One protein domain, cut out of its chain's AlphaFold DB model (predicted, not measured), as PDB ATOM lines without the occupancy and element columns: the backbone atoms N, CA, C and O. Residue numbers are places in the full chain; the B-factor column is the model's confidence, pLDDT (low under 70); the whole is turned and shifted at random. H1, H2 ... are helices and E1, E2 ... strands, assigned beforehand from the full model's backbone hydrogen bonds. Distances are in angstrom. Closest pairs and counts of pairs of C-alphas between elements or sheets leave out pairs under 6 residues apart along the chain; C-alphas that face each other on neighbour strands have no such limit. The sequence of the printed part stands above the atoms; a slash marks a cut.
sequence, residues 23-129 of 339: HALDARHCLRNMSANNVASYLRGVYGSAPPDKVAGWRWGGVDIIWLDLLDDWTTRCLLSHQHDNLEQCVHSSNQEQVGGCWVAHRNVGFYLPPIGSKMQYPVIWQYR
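This is residues 23 to 129 of the 339 residues of the protein "Hypothetical protein" of Coccolithus braarudii (UniProt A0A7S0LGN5). A small antiparallel sheet of three short strands stands in the middle of the domain, with H4 slantwise over it and H1 beside H4; H2 and H3 pack together at one end of the longest axis, and H5 lies at the other end, near edge strand E2. A long loop, residues 107 to 123, joins E2 to E3. The printed part has 107 residues with five named helices and three named strands, in the order H1 H2 H3 E1 H4 H5 E2 E3, and the sheet runs E1 E3 E2. The class is mixed, helices and strands, with under half of the residues in named elements. The whole is compact, with a radius of gyration of the C-alphas of 14.2 A, and spans 39 by 34 by 21 A.

H1, residues 28 to 32, touches H4, residues 73 to 81; their closest C-alphas, those of Cys 30 and Thr 75, are 5.5 A apart. H2, residues 36 to 47, touches H3, residues 52 to 56; their closest C-alphas, those of Ala 40 and Val 55, are 5.6 A apart. E1, residues 65 to 67, is the antiparallel neighbour of E3, residues 124 to 128, at 159 degrees; N 66 and O 125 are within hydrogen-bond range at 2.8 A. E3 and E2, residues 102 to 106, form a hairpin at 154 degrees, with N 104 and O 126 at 3.0 A and N 128 and O 102 at 2.8 A. H2 only just is on this sheet, with 5 pairs of C-alphas within 10 A, and only grazes it with residues 42 to 46. H4 is on the sheet and lies only just over E3, with 3 of its C-alphas falling on that strand; it runs slantwise to the strands, at 46 degrees to E3 on the local plane. H5, residues 87 to 93, only grazes the sheet; the C-alphas of Cys 90 and Cys 102, the closest of H5 and E2, are 5.9 A apart. E1, H4, H5 and E2 make a split strand-helix-strand unit, two strands running the same way with E3 between them, and its crossover is right-handed. Residues 83 to 84 pair in parallel with residues 103 to 104 of E2. In the five helices every O i to N i+4 pair is within hydrogen-bond range.

H1 begins at C-alpha 28 (-29.275, -12.545, -5.699) and measures 6.1 A; H2 measures 15.7 A, H3 6.3 A, E1 6.8 A, H4 12.1 A, H5 9.9 A and E2 13.2 A. E3, 12.7 A long, ends at C-alpha 128 (-39.198, -10.518, 1.284).

The two C-alphas farthest apart, those of Ser 49 and Asn 95, are 40.9 A apart. The printed part has no cut, and the E2 to E3 link is long, with 17 residues. The mean pLDDT of the printed part is 71.0; 48 residues are under 70, among them 84 to 101 and 105 to 122.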
ATOM      1  N   HIS A  23     -33.563 -24.536 -10.629       44.78
ATOM      2  CA  HIS A  23     -33.987 -24.041  -9.323       44.78
ATOM      3  C   HIS A  23     -34.014 -22.528  -9.390       44.78
ATOM      4  O   HIS A  23     -32.950 -21.956  -9.625       44.78
ATOM      5  N   ALA A  24     -35.223 -21.950  -9.325       49.06
ATOM      6  CA  ALA A  24     -35.491 -20.546  -9.606       49.06
ATOM      7  C   ALA A  24     -34.326 -19.722  -9.075       49.06
ATOM      8  O   ALA A  24     -34.125 -19.659  -7.859       49.06
ATOM      9  N   LEU A  25     -33.468 -19.263  -9.992       54.66
ATOM     10  CA  LEU A  25     -32.192 -18.682  -9.625       54.66
ATOM     11  C   LEU A  25     -32.533 -17.456  -8.804       54.66
ATOM     12  O   LEU A  25     -33.048 -16.471  -9.322       54.66
ATOM     13  N   ASP A  26     -32.298 -17.561  -7.504       69.88
ATOM     14  CA  ASP A  26     -32.523 -16.487  -6.559       69.88
ATOM     15  C   ASP A  26     -32.006 -15.184  -7.161       69.88
ATOM     16  O   ASP A  26     -30.847 -15.144  -7.583       69.88
ATOM     17  N   ALA A  27     -32.831 -14.132  -7.218       76.94
ATOM     18  CA  ALA A  27     -32.468 -12.868  -7.865       76.94
ATOM     19  C   ALA A  27     -31.152 -12.268  -7.316       76.94
ATOM     20  O   ALA A  27     -30.522 -11.437  -7.964       76.94
ATOM     21  N   ARG A  28     -30.651 -12.761  -6.169       79.75
ATOM     22  CA  ARG A  28     -29.275 -12.545  -5.699       79.75
ATOM     23  C   ARG A  28     -28.205 -12.838  -6.760       79.75
ATOM     24  O   ARG A  28     -27.160 -12.197  -6.699       79.75
ATOM     25  N   HIS A  29     -28.400 -13.750  -7.715       85.12
ATOM     26  CA  HIS A  29     -27.419 -13.982  -8.787       85.12
ATOM     27  C   HIS A  29     -27.275 -12.766  -9.721       85.12
ATOM     28  O   HIS A  29     -26.152 -12.445 -10.105       85.12
ATOM     29  N   CYS A  30     -28.361 -12.025  -9.989       89.62
ATOM     30  CA  CYS A  30     -28.323 -10.769 -10.748       89.62
ATOM     31  C   CYS A  30     -27.380  -9.741 -10.101       89.62
ATOM     32  O   CYS A  30     -26.707  -8.981 -10.791       89.62
ATOM     33  N   LEU A  31     -27.309  -9.749  -8.767       90.25
ATOM     34  CA  LEU A  31     -26.470  -8.850  -7.972       90.25
ATOM     35  C   LEU A  31     -25.042  -9.376  -7.785       90.25
ATOM     36  O   LEU A  31     -24.093  -8.599  -7.731       90.25
ATOM     37  N   ARG A  32     -24.869 -10.700  -7.668       88.38
ATOM     38  CA  ARG A  32     -23.547 -11.344  -7.531       88.38
ATOM     39  C   ARG A  32     -22.699 -11.212  -8.792       88.38
ATOM     40  O   ARG A  32     -21.481 -11.199  -8.681       88.38
ATOM     41  N   ASN A  33     -23.342 -11.100  -9.951       88.81
ATOM     42  CA  ASN A  33     -22.666 -10.961 -11.238       88.81
ATOM     43  C   ASN A  33     -22.307  -9.506 -11.582       88.81
ATOM     44  O   ASN A  33     -21.713  -9.263 -12.630       88.81
ATOM     45  N   MET A  34     -22.650  -8.536 -10.727       91.69
ATOM     46  CA  MET A  34     -22.220  -7.152 -10.923       91.69
ATOM     47  C   MET A  34     -20.693  -7.062 -10.871       91.69
ATOM     48  O   MET A  34     -20.053  -7.602  -9.966       91.69
ATOM     49  N   SER A  35     -20.106  -6.322 -11.813       91.31
ATOM     50  CA  SER A  35     -18.679  -6.005 -11.761       91.31
ATOM     51  C   SER A  35     -18.353  -5.203 -10.496       91.31
ATOM     52  O   SER A  35     -19.200  -4.473  -9.971       91.31
ATOM     53  N   ALA A  36     -17.104  -5.268 -10.024       88.31
ATOM     54  CA  ALA A  36     -16.661  -4.465  -8.882       88.31
ATOM     55  C   ALA A  36     -16.911  -2.958  -9.098       88.31
ATOM     56  O   ALA A  36     -17.290  -2.255  -8.162       88.31
ATOM     57  N   ASN A  37     -16.782  -2.478 -10.341       90.00
ATOM     58  CA  ASN A  37     -17.063  -1.089 -10.708       90.00
ATOM     59  C   ASN A  37     -18.555  -0.745 -10.586       90.00
ATOM     60  O   ASN A  37     -18.890   0.318 -10.061       90.00
ATOM     61  N   ASN A  38     -19.453  -1.641 -11.007       91.38
ATOM     62  CA  ASN A  38     -20.897  -1.419 -10.889       91.38
ATOM     63  C   ASN A  38     -21.333  -1.449  -9.421       91.38
ATOM     64  O   ASN A  38     -22.103  -0.590  -8.998       91.38
ATOM     65  N   VAL A  39     -20.789  -2.372  -8.617       89.81
ATOM     66  CA  VAL A  39     -21.023  -2.390  -7.162       89.81
ATOM     67  C   VAL A  39     -20.513  -1.096  -6.524       89.81
ATOM     68  O   VAL A  39     -21.226  -0.492  -5.728       89.81
ATOM     69  N   ALA A  40     -19.319  -0.622  -6.895       84.31
ATOM     70  CA  ALA A  40     -18.777   0.640  -6.392       84.31
ATOM     71  C   ALA A  40     -19.671   1.836  -6.748       84.31
ATOM     72  O   ALA A  40     -19.926   2.680  -5.891       84.31
ATOM     73  N   SER A  41     -20.148   1.906  -7.993       84.38
ATOM     74  CA  SER A  41     -21.041   2.968  -8.472       84.38
ATOM     75  C   SER A  41     -22.381   2.951  -7.736       84.38
ATOM     76  O   SER A  41     -22.811   3.977  -7.208       84.38
ATOM     77  N   TYR A  42     -22.987   1.770  -7.599       86.00
ATOM     78  CA  TYR A  42     -24.222   1.584  -6.844       86.00
ATOM     79  C   TYR A  42     -24.055   2.032  -5.389       86.00
ATOM     80  O   TYR A  42     -24.800   2.881  -4.901       86.00
ATOM     81  N   LEU A  43     -23.031   1.517  -4.695       81.62
ATOM     82  CA  LEU A  43     -22.758   1.894  -3.308       81.62
ATOM     83  C   LEU A  43     -22.443   3.384  -3.186       81.62
ATOM     84  O   LEU A  43     -22.809   3.983  -2.180       81.62
ATOM     85  N   ARG A  44     -21.848   3.996  -4.218       76.75
ATOM     86  CA  ARG A  44     -21.654   5.444  -4.283       76.75
ATOM     87  C   ARG A  44     -22.961   6.216  -4.352       76.75
ATOM     88  O   ARG A  44     -23.097   7.227  -3.671       76.75
ATOM     89  N   GLY A  45     -23.921   5.740  -5.135       73.12
ATOM     90  CA  GLY A  45     -25.250   6.338  -5.208       73.12
ATOM     91  C   GLY A  45     -26.045   6.201  -3.906       73.12
ATOM     92  O   GLY A  45     -26.754   7.131  -3.528       73.12
ATOM     93  N   VAL A  46     -25.907   5.068  -3.206       73.75
ATOM     94  CA  VAL A  46     -26.642   4.791  -1.957       73.75
ATOM     95  C   VAL A  46     -25.998   5.459  -0.744       73.75
ATOM     96  O   VAL A  46     -26.682   6.087   0.060       73.75
ATOM     97  N   TYR A  47     -24.683   5.308  -0.591       71.69
ATOM     98  CA  TYR A  47     -23.943   5.657   0.624       71.69
ATOM     99  C   TYR A  47     -22.974   6.834   0.445       71.69
ATOM    100  O   TYR A  47     -22.338   7.246   1.414       71.69
ATOM    101  N   GLY A  48     -22.831   7.375  -0.769       69.69
ATOM    102  CA  GLY A  48     -21.730   8.276  -1.128       69.69
ATOM    103  C   GLY A  48     -20.413   7.518  -1.364       69.69
ATOM    104  O   GLY A  48     -20.397   6.300  -1.444       69.69
ATOM    105  N   SER A  49     -19.276   8.217  -1.420       60.25
ATOM    106  CA  SER A  49     -17.895   7.709  -1.632       60.25
ATOM    107  C   SER A  49     -17.407   6.441  -0.868       60.25
ATOM    108  O   SER A  49     -16.481   6.521  -0.070       60.25
ATOM    109  N   ALA A  50     -17.958   5.250  -1.133       54.25
ATOM    110  CA  ALA A  50     -17.621   3.984  -0.467       54.25
ATOM    111  C   ALA A  50     -16.111   3.636  -0.509       54.25
ATOM    112  O   ALA A  50     -15.525   3.652  -1.595       54.25
ATOM    113  N   PRO A  51     -15.484   3.257   0.628       52.84
ATOM    114  CA  PRO A  51     -14.107   2.776   0.653       52.84
ATOM    115  C   PRO A  51     -13.953   1.499  -0.196       52.84
ATOM    116  O   PRO A  51     -14.845   0.641  -0.151       52.84
ATOM    117  N   PRO A  52     -12.845   1.319  -0.941       59.12
ATOM    118  CA  PRO A  52     -12.660   0.159  -1.818       59.12
ATOM    119  C   PRO A  52     -12.794  -1.207  -1.121       59.12
ATOM    120  O   PRO A  52     -13.335  -2.145  -1.703       59.12
ATOM    121  N   ASP A  53     -12.379  -1.322   0.145       61.06
ATOM    122  CA  ASP A  53     -12.497  -2.550   0.947       61.06
ATOM    123  C   ASP A  53     -13.961  -2.927   1.235       61.06
ATOM    124  O   ASP A  53     -14.315  -4.108   1.272       61.06
ATOM    125  N   LYS A  54     -14.843  -1.931   1.385       68.56
ATOM    126  CA  LYS A  54     -16.285  -2.154   1.572       68.56
ATOM    127  C   LYS A  54     -16.974  -2.578   0.287       68.56
ATOM    128  O   LYS A  54     -17.914  -3.368   0.357       68.56
ATOM    129  N   VAL A  55     -16.494  -2.094  -0.857       72.44
ATOM    130  CA  VAL A  55     -16.959  -2.535  -2.177       72.44
ATOM    131  C   VAL A  55     -16.586  -4.000  -2.398       72.44
ATOM    132  O   VAL A  55     -17.460  -4.812  -2.689       72.44
ATOM    133  N   ALA A  56     -15.314  -4.359  -2.190       74.50
ATOM    134  CA  ALA A  56     -14.825  -5.725  -2.389       74.50
ATOM    135  C   ALA A  56     -15.489  -6.744  -1.441       74.50
ATOM    136  O   ALA A  56     -15.719  -7.892  -1.815       74.50
ATOM    137  N   GLY A  57     -15.827  -6.323  -0.217       77.38
ATOM    138  CA  GLY A  57     -16.490  -7.158   0.787       77.38
ATOM    139  C   GLY A  57     -18.022  -7.091   0.792       77.38
ATOM    140  O   GLY A  57     -18.635  -7.605   1.736       77.38
ATOM    141  N   TRP A  58     -18.663  -6.438  -0.183       86.62
ATOM    142  CA  TRP A  58     -20.109  -6.212  -0.140       86.62
ATOM    143  C   TRP A  58     -20.908  -7.516  -0.246       86.62
ATOM    144  O   TRP A  58     -20.706  -8.344  -1.132       86.62
ATOM    145  N   ARG A  59     -21.870  -7.694   0.669       85.94
ATOM    146  CA  ARG A  59     -22.737  -8.879   0.727       85.94
ATOM    147  C   ARG A  59     -24.200  -8.492   0.550       85.94
ATOM    148  O   ARG A  59     -24.847  -8.038   1.498       85.94
ATOM    149  N   TRP A  60     -24.730  -8.785  -0.636       85.75
ATOM    150  CA  TRP A  60     -26.134  -8.573  -1.004       85.75
ATOM    151  C   TRP A  60     -27.131  -9.369  -0.161       85.75
ATOM    152  O   TRP A  60     -28.254  -8.931   0.033       85.75
ATOM    153  N   GLY A  61     -26.723 -10.515   0.398       80.25
ATOM    154  CA  GLY A  61     -27.632 -11.409   1.127       80.25
ATOM    155  C   GLY A  61     -28.271 -10.823   2.392       80.25
ATOM    156  O   GLY A  61     -29.222 -11.409   2.891       80.25
ATOM    157  N   GLY A  62     -27.756  -9.704   2.911       77.06
ATOM    158  CA  GLY A  62     -28.352  -9.001   4.051       77.06
ATOM    159  C   GLY A  62     -29.055  -7.693   3.690       77.06
ATOM    160  O   GLY A  62     -29.477  -6.996   4.601       77.06
ATOM    161  N   VAL A  63     -29.102  -7.316   2.411       83.44
ATOM    162  CA  VAL A  63     -29.721  -6.065   1.953       83.44
ATOM    163  C   VAL A  63     -31.235  -6.241   1.926       83.44
ATOM    164  O   VAL A  63     -31.723  -7.255   1.440       83.44
ATOM    165  N   ASP A  64     -31.963  -5.276   2.480       78.69
ATOM    166  CA  ASP A  64     -33.424  -5.309   2.576       78.69
ATOM    167  C   ASP A  64     -34.068  -4.543   1.404       78.69
ATOM    168  O   ASP A  64     -35.080  -4.985   0.861       78.69
ATOM    169  N   ILE A  65     -33.441  -3.440   0.972       82.38
ATOM    170  CA  ILE A  65     -33.889  -2.579  -0.131       82.38
ATOM    171  C   ILE A  65     -32.770  -2.330  -1.144       82.38
ATOM    172  O   ILE A  65     -31.613  -2.111  -0.780       82.38
ATOM    173  N   ILE A  66     -33.127  -2.332  -2.426       86.88
ATOM    174  CA  ILE A  66     -32.231  -2.028  -3.537       86.88
ATOM    175  C   ILE A  66     -32.860  -0.956  -4.421       86.88
ATOM    176  O   ILE A  66     -34.028  -1.055  -4.791       86.88
ATOM    177  N   TRP A  67     -32.076   0.056  -4.777       85.44
ATOM    178  CA  TRP A  67     -32.510   1.175  -5.613       85.44
ATOM    179  C   TRP A  67     -32.322   0.829  -7.086       85.44
ATOM    180  O   TRP A  67     -31.191   0.692  -7.553       85.44
ATOM    181  N   LEU A  68     -33.423   0.657  -7.812       86.06
ATOM    182  CA  LEU A  68     -33.381   0.194  -9.201       86.06
ATOM    183  C   LEU A  68     -32.756   1.234 -10.137       86.06
ATOM    184  O   LEU A  68     -32.103   0.876 -11.107       86.06
ATOM    185  N   ASP A  69     -32.902   2.518  -9.817       83.44
ATOM    186  CA  ASP A  69     -32.346   3.633 -10.586       83.44
ATOM    187  C   ASP A  69     -30.822   3.802 -10.432       83.44
ATOM    188  O   ASP A  69     -30.216   4.604 -11.136       83.44
ATOM    189  N   LEU A  70     -30.200   3.066  -9.506       85.56
ATOM    190  CA  LEU A  70     -28.750   3.070  -9.273       85.56
ATOM    191  C   LEU A  70     -28.033   1.852  -9.865       85.56
ATOM    192  O   LEU A  70     -26.813   1.726  -9.730       85.56
ATOM    193  N   LEU A  71     -28.783   0.932 -10.463       90.50
ATOM    194  CA  LEU A  71     -28.261  -0.274 -11.087       90.50
ATOM    195  C   LEU A  71     -28.090  -0.064 -12.594       90.50
ATOM    196  O   LEU A  71     -28.772   0.758 -13.200       90.50
ATOM    197  N   ASP A  72     -27.191  -0.833 -13.205       92.50
ATOM    198  CA  ASP A  72     -27.083  -0.876 -14.661       92.50
ATOM    199  C   ASP A  72     -28.275  -1.607 -15.306       92.50
ATOM    200  O   ASP A  72     -28.978  -2.397 -14.667       92.50
ATOM    201  N   ASP A  73     -28.488  -1.365 -16.601       91.19
ATOM    202  CA  ASP A  73     -29.625  -1.899 -17.361       91.19
ATOM    203  C   ASP A  73     -29.705  -3.427 -17.364       91.19
ATOM    204  O   ASP A  73     -30.796  -3.998 -17.472       91.19
ATOM    205  N   TRP A  74     -28.564  -4.120 -17.307       93.38
ATOM    206  CA  TRP A  74     -28.557  -5.577 -17.285       93.38
ATOM    207  C   TRP A  74     -29.019  -6.083 -15.919       93.38
ATOM    208  O   TRP A  74     -29.957  -6.883 -15.857       93.38
ATOM    209  N   THR A  75     -28.438  -5.575 -14.829       92.38
ATOM    210  CA  THR A  75     -28.818  -5.981 -13.471       92.38
ATOM    211  C   THR A  75     -30.265  -5.616 -13.162       92.38
ATOM    212  O   THR A  75     -30.991  -6.449 -12.615       92.38
ATOM    213  N   THR A  76     -30.720  -4.429 -13.568       90.19
ATOM    214  CA  THR A  76     -32.121  -4.018 -13.428       90.19
ATOM    215  C   THR A  76     -33.046  -4.984 -14.158       90.19
ATOM    216  O   THR A  76     -33.942  -5.548 -13.535       90.19
ATOM    217  N   ARG A  77     -32.814  -5.268 -15.447       89.00
ATOM    218  CA  ARG A  77     -33.656  -6.219 -16.198       89.00
ATOM    219  C   ARG A  77     -33.640  -7.626 -15.603       89.00
ATOM    220  O   ARG A  77     -34.695  -8.246 -15.529       89.00
ATOM    221  N   CYS A  78     -32.482  -8.102 -15.141       89.69
ATOM    222  CA  CYS A  78     -32.357  -9.400 -14.480       89.69
ATOM    223  C   CYS A  78     -33.175  -9.454 -13.182       89.69
ATOM    224  O   CYS A  78     -33.943 -10.387 -12.973       89.69
ATOM    225  N   LEU A  79     -33.073  -8.447 -12.310       86.69
ATOM    226  CA  LEU A  79     -33.865  -8.402 -11.075       86.69
ATOM    227  C   LEU A  79     -35.363  -8.336 -11.371       86.69
ATOM    228  O   LEU A  79     -36.155  -9.050 -10.761       86.69
ATOM    229  N   LEU A  80     -35.738  -7.509 -12.343       84.75
ATOM    230  CA  LEU A  80     -37.117  -7.329 -12.770       84.75
ATOM    231  C   LEU A  80     -37.708  -8.568 -13.460       84.75
ATOM    232  O   LEU A  80     -38.928  -8.698 -13.467       84.75
ATOM    233  N   SER A  81     -36.898  -9.480 -14.011       83.88
ATOM    234  CA  SER A  81     -37.379 -10.766 -14.542       83.88
ATOM    235  C   SER A  81     -37.583 -11.830 -13.460       83.88
ATOM    236  O   SER A  81     -38.227 -12.842 -13.722       83.88
ATOM    237  N   HIS A  82     -37.043 -11.608 -12.258       78.12
ATOM    238  CA  HIS A  82     -37.213 -12.467 -11.079       78.12
ATOM    239  C   HIS A  82     -38.145 -11.847 -10.030       78.12
ATOM    240  O   HIS A  82     -38.293 -12.386  -8.932       78.12
ATOM    241  N   GLN A  83     -38.743 -10.695 -10.339       74.12
ATOM    242  CA  GLN A  83     -39.702 -10.057  -9.456       74.12
ATOM    243  C   GLN A  83     -41.026 -10.830  -9.467       74.12
ATOM    244  O   GLN A  83     -41.421 -11.402 -10.485       74.12
ATOM    245  N   HIS A  84     -41.768 -10.719  -8.374       67.81
ATOM    246  CA  HIS A  84     -43.209 -10.949  -8.388       67.81
ATOM    247  C   HIS A  84     -43.946  -9.617  -8.550       67.81
ATOM    248  O   HIS A  84     -43.499  -8.598  -8.016       67.81
ATOM    249  N   ASP A  85     -45.075  -9.621  -9.265       64.31
ATOM    250  CA  ASP A  85     -45.875  -8.406  -9.488       64.31
ATOM    251  C   ASP A  85     -46.541  -7.918  -8.198       64.31
ATOM    252  O   ASP A  85     -46.876  -6.743  -8.053       64.31
ATOM    253  N   ASN A  86     -46.720  -8.824  -7.237       62.62
ATOM    254  CA  ASN A  86     -47.191  -8.514  -5.901       62.62
ATOM    255  C   ASN A  86     -46.674  -9.541  -4.880       62.62
ATOM    256  O   ASN A  86     -46.147 -10.604  -5.217       62.62
ATOM    257  N   LEU A  87     -46.838  -9.213  -3.596       60.12
ATOM    258  CA  LEU A  87     -46.462 -10.097  -2.493       60.12
ATOM    259  C   LEU A  87     -47.215 -11.432  -2.531       60.12
ATOM    260  O   LEU A  87     -46.655 -12.460  -2.161       60.12
ATOM    261  N   GLU A  88     -48.475 -11.427  -2.956       64.38
ATOM    262  CA  GLU A  88     -49.324 -12.618  -2.977       64.38
ATOM    263  C   GLU A  88     -48.705 -13.715  -3.856       64.38
ATOM    264  O   GLU A  88     -48.490 -14.837  -3.390       64.38
ATOM    265  N   GLN A  89     -48.291 -13.375  -5.078       65.88
ATOM    266  CA  GLN A  89     -47.580 -14.289  -5.977       65.88
ATOM    267  C   GLN A  89     -46.277 -14.819  -5.363       65.88
ATOM    268  O   GLN A  89     -45.935 -15.996  -5.507       65.88
ATOM    269  N   CYS A  90     -45.551 -13.962  -4.655       68.06
ATOM    270  CA  CYS A  90     -44.334 -14.340  -3.954       68.06
ATOM    271  C   CYS A  90     -44.600 -15.350  -2.819       68.06
ATOM    272  O   CYS A  90     -43.914 -16.362  -2.698       68.06
ATOM    273  N   VAL A  91     -45.618 -15.115  -1.990       64.25
ATOM    274  CA  VAL A  91     -45.972 -16.026  -0.895       64.25
ATOM    275  C   VAL A  91     -46.442 -17.369  -1.454       64.25
ATOM    276  O   VAL A  91     -45.982 -18.408  -0.982       64.25
ATOM    277  N   HIS A  92     -47.276 -17.366  -2.497       66.81
ATOM    278  CA  HIS A  92     -47.797 -18.593  -3.106       66.81
ATOM    279  C   HIS A  92     -46.733 -19.436  -3.817       66.81
ATOM    280  O   HIS A  92     -46.782 -20.664  -3.743       66.81
ATOM    281  N   SER A  93     -45.755 -18.804  -4.466       61.28
ATOM    282  CA  SER A  93     -44.647 -19.518  -5.119       61.28
ATOM    283  C   SER A  93     -43.650 -20.133  -4.124       61.28
ATOM    284  O   SER A  93     -42.954 -21.086  -4.464       61.28
ATOM    285  N   SER A  94     -43.635 -19.659  -2.874       57.25
ATOM    286  CA  SER A  94     -42.708 -20.084  -1.813       57.25
ATOM    287  C   SER A  94     -43.153 -21.273  -0.954       57.25
ATOM    288  O   SER A  94     -42.562 -21.543   0.094       57.25
ATOM    289  N   ASN A  95     -44.204 -21.991  -1.354       54.50
ATOM    290  CA  ASN A  95     -44.656 -23.188  -0.633       54.50
ATOM    291  C   ASN A  95     -43.630 -24.341  -0.650       54.50
ATOM    292  O   ASN A  95     -43.831 -25.345   0.026       54.50
ATOM    293  N   GLN A  96     -42.524 -24.193  -1.378       53.44
ATOM    294  CA  GLN A  96     -41.343 -25.044  -1.283       53.44
ATOM    295  C   GLN A  96     -40.233 -24.282  -0.561       53.44
ATOM    296  O   GLN A  96     -40.108 -23.079  -0.759       53.44
ATOM    297  N   GLU A  97     -39.451 -24.990   0.257       51.78
ATOM    298  CA  GLU A  97     -38.362 -24.573   1.160       51.78
ATOM    299  C   GLU A  97     -37.238 -23.723   0.517       51.78
ATOM    300  O   GLU A  97     -36.047 -23.994   0.672       51.78
ATOM    301  N   GLN A  98     -37.568 -22.671  -0.227       54.50
ATOM    302  CA  GLN A  98     -36.598 -21.788  -0.841       54.50
ATOM    303  C   GLN A  98     -35.950 -20.932   0.244       54.50
ATOM    304  O   GLN A  98     -36.489 -19.934   0.732       54.50
ATOM    305  N   VAL A  99     -34.739 -21.347   0.605       52.50
ATOM    306  CA  VAL A  99     -33.789 -20.656   1.477       52.50
ATOM    307  C   VAL A  99     -33.292 -19.378   0.777       52.50
ATOM    308  O   VAL A  99     -32.146 -19.273   0.340       52.50
ATOM    309  N   GLY A 100     -34.157 -18.379   0.607       57.00
ATOM    310  CA  GLY A 100     -33.779 -17.165  -0.129       57.00
ATOM    311  C   GLY A 100     -34.677 -15.952   0.036       57.00
ATOM    312  O   GLY A 100     -34.185 -14.826  -0.080       57.00
ATOM    313  N   GLY A 101     -35.948 -16.151   0.393       66.69
ATOM    314  CA  GLY A 101     -36.912 -15.069   0.230       66.69
ATOM    315  C   GLY A 101     -37.283 -14.859  -1.241       66.69
ATOM    316  O   GLY A 101     -36.687 -15.471  -2.122       66.69
ATOM    317  N   CYS A 102     -38.246 -13.987  -1.506       72.06
ATOM    318  CA  CYS A 102     -38.574 -13.541  -2.858       72.06
ATOM    319  C   CYS A 102     -38.227 -12.056  -3.009       72.06
ATOM    320  O   CYS A 102     -38.002 -11.354  -2.017       72.06
ATOM    321  N   TRP A 103     -38.241 -11.560  -4.242       73.88
ATOM    322  CA  TRP A 103     -38.042 -10.145  -4.524       73.88
ATOM    323  C   TRP A 103     -39.328  -9.528  -5.065       73.88
ATOM    324  O   TRP A 103     -39.940 -10.049  -5.997       73.88
ATOM    325  N   VAL A 104     -39.734  -8.410  -4.471       71.75
ATOM    326  CA  VAL A 104     -40.899  -7.637  -4.911       71.75
ATOM    327  C   VAL A 104     -40.388  -6.300  -5.409       71.75
ATOM    328  O   VAL A 104     -39.776  -5.536  -4.657       71.75
ATOM    329  N   ALA A 105     -40.583  -6.040  -6.697       68.62
ATOM    330  CA  ALA A 105     -40.183  -4.781  -7.294       68.62
ATOM    331  C   ALA A 105     -41.320  -3.781  -7.204       68.62
ATOM    332  O   ALA A 105     -42.476  -4.098  -7.481       68.62
ATOM    333  N   HIS A 106     -40.962  -2.544  -6.908       67.81
ATOM    334  CA  HIS A 106     -41.867  -1.430  -6.995       67.81
ATOM    335  C   HIS A 106     -41.375  -0.429  -8.026       67.81
ATOM    336  O   HIS A 106     -40.401   0.297  -7.830       67.81
ATOM    337  N   ARG A 107     -42.065  -0.439  -9.167       61.16
ATOM    338  CA  ARG A 107     -41.679   0.305 -10.370       61.16
ATOM    339  C   ARG A 107     -42.252   1.721 -10.407       61.16
ATOM    340  O   ARG A 107     -41.699   2.577 -11.087       61.16
ATOM    341  N   ASN A 108     -43.331   1.971  -9.664       53.47
ATOM    342  CA  ASN A 108     -44.043   3.243  -9.702       53.47
ATOM    343  C   ASN A 108     -43.636   4.156  -8.541       53.47
ATOM    344  O   ASN A 108     -43.687   3.772  -7.369       53.47
ATOM    345  N   VAL A 109     -43.287   5.389  -8.898       54.16
ATOM    346  CA  VAL A 109     -43.150   6.538  -7.998       54.16
ATOM    347  C   VAL A 109     -44.565   7.053  -7.719       54.16
ATOM    348  O   VAL A 109     -45.239   7.471  -8.656       54.16
ATOM    349  N   GLY A 110     -45.075   6.988  -6.481       51.94
ATOM    350  CA  GLY A 110     -46.422   7.521  -6.204       51.94
ATOM    351  C   GLY A 110     -47.281   6.838  -5.136       51.94
ATOM    352  O   GLY A 110     -47.689   7.510  -4.213       51.94
ATOM    353  N   PHE A 111     -47.630   5.555  -5.201       40.53
ATOM    354  CA  PHE A 111     -48.514   4.936  -4.186       40.53
ATOM    355  C   PHE A 111     -48.364   3.412  -4.183       40.53
ATOM    356  O   PHE A 111     -48.031   2.832  -5.212       40.53
ATOM    357  N   TYR A 112     -48.588   2.789  -3.023       48.31
ATOM    358  CA  TYR A 112     -48.363   1.362  -2.755       48.31
ATOM    359  C   TYR A 112     -49.628   0.750  -2.104       48.31
ATOM    360  O   TYR A 112     -50.401   1.455  -1.456       48.31
ATOM    361  N   LEU A 113     -49.862  -0.553  -2.293       30.91
ATOM    362  CA  LEU A 113     -50.858  -1.356  -1.562       30.91
ATOM    363  C   LEU A 113     -50.165  -2.157  -0.432       30.91
ATOM    364  O   LEU A 113     -48.958  -2.390  -0.502       30.91
ATOM    365  N   PRO A 114     -50.896  -2.532   0.635       41.03
ATOM    366  CA  PRO A 114     -50.370  -2.598   1.994       41.03
ATOM    367  C   PRO A 114     -49.420  -3.769   2.377       41.03
ATOM    368  O   PRO A 114     -49.336  -4.779   1.682       41.03
ATOM    369  N   PRO A 115     -48.754  -3.649   3.548       40.22
ATOM    370  CA  PRO A 115     -48.787  -2.473   4.393       40.22
ATOM    371  C   PRO A 115     -47.635  -1.584   3.983       40.22
ATOM    372  O   PRO A 115     -46.523  -1.739   4.471       40.22
ATOM    373  N   ILE A 116     -47.895  -0.692   3.033       44.69
ATOM    374  CA  ILE A 116     -47.681   0.737   3.167       44.69
ATOM    375  C   ILE A 116     -48.335   1.415   1.957       44.69
ATOM    376  O   ILE A 116     -48.151   0.976   0.837       44.69
ATOM    377  N   GLY A 117     -49.122   2.463   2.203       37.78
ATOM    378  CA  GLY A 117     -49.798   3.301   1.209       37.78
ATOM    379  C   GLY A 117     -49.076   4.622   0.939       37.78
ATOM    380  O   GLY A 117     -49.723   5.663   0.872       37.78
ATOM    381  N   SER A 118     -47.740   4.616   0.853       43.12
ATOM    382  CA  SER A 118     -46.923   5.842   0.767       43.12
ATOM    383  C   SER A 118     -46.380   6.142  -0.622       43.12
ATOM    384  O   SER A 118     -46.027   5.233  -1.360       43.12
ATOM    385  N   LYS A 119     -46.148   7.424  -0.914       42.91
ATOM    386  CA  LYS A 119     -45.322   7.893  -2.037       42.91
ATOM    387  C   LYS A 119     -43.847   7.551  -1.802       42.91
ATOM    388  O   LYS A 119     -43.212   8.178  -0.962       42.91
ATOM    389  N   MET A 120     -43.271   6.620  -2.564       53.34
ATOM    390  CA  MET A 120     -41.808   6.577  -2.738       53.34
ATOM    391  C   MET A 120     -41.419   7.405  -3.957       53.34
ATOM    392  O   MET A 120     -42.111   7.346  -4.969       53.34
ATOM    393  N   GLN A 121     -40.325   8.165  -3.847       52.78
ATOM    394  CA  GLN A 121     -39.807   9.027  -4.918       52.78
ATOM    395  C   GLN A 121     -39.011   8.266  -5.989       52.78
ATOM    396  O   GLN A 121     -38.842   8.779  -7.089       52.78
ATOM    397  N   TYR A 122     -38.541   7.054  -5.680       61.50
ATOM    398  CA  TYR A 122     -37.662   6.272  -6.549       61.50
ATOM    399  C   TYR A 122     -38.118   4.810  -6.626       61.50
ATOM    400  O   TYR A 122     -38.685   4.302  -5.651       61.50
ATOM    401  N   PRO A 123     -37.868   4.129  -7.760       71.94
ATOM    402  CA  PRO A 123     -38.167   2.716  -7.917       71.94
ATOM    403  C   PRO A 123     -37.187   1.864  -7.108       71.94
ATOM    404  O   PRO A 123     -35.975   2.091  -7.098       71.94
ATOM    405  N   VAL A 124     -37.715   0.851  -6.435       79.19
ATOM    406  CA  VAL A 124     -36.963   0.032  -5.481       79.19
ATOM    407  C   VAL A 124     -37.390  -1.423  -5.583       79.19
ATOM    408  O   VAL A 124     -38.544  -1.713  -5.879       79.19
ATOM    409  N   ILE A 125     -36.480  -2.351  -5.315       81.00
ATOM    410  CA  ILE A 125     -36.791  -3.772  -5.156       81.00
ATOM    411  C   ILE A 125     -36.445  -4.214  -3.739       81.00
ATOM    412  O   ILE A 125     -35.416  -3.831  -3.182       81.00
ATOM    413  N   TRP A 126     -37.353  -4.971  -3.140       79.06
ATOM    414  CA  TRP A 126     -37.316  -5.331  -1.730       79.06
ATOM    415  C   TRP A 126     -37.191  -6.835  -1.592       79.06
ATOM    416  O   TRP A 126     -37.835  -7.586  -2.328       79.06
ATOM    417  N   GLN A 127     -36.383  -7.272  -0.629       75.88
ATOM    418  CA  GLN A 127     -36.264  -8.687  -0.311       75.88
ATOM    419  C   GLN A 127     -37.315  -9.075   0.732       75.88
ATOM    420  O   GLN A 127     -37.208  -8.727   1.909       75.88
ATOM    421  N   TYR A 128     -38.301  -9.872   0.336       70.19
ATOM    422  CA  TYR A 128     -39.198 -10.518   1.284       70.19
ATOM    423  C   TYR A 128     -38.554 -11.783   1.836       70.19
ATOM    424  O   TYR A 128     -38.276 -12.724   1.099       70.19
ATOM    425  N   ARG A 129     -38.339 -11.850   3.151       69.12
ATOM    426  CA  ARG A 129     -37.725 -13.018   3.794       69.12
ATOM    427  C   ARG A 129     -38.793 -13.943   4.366       69.12
ATOM    428  O   ARG A 129     -39.278 -13.710   5.470       69.12
TER     429      ARG A 129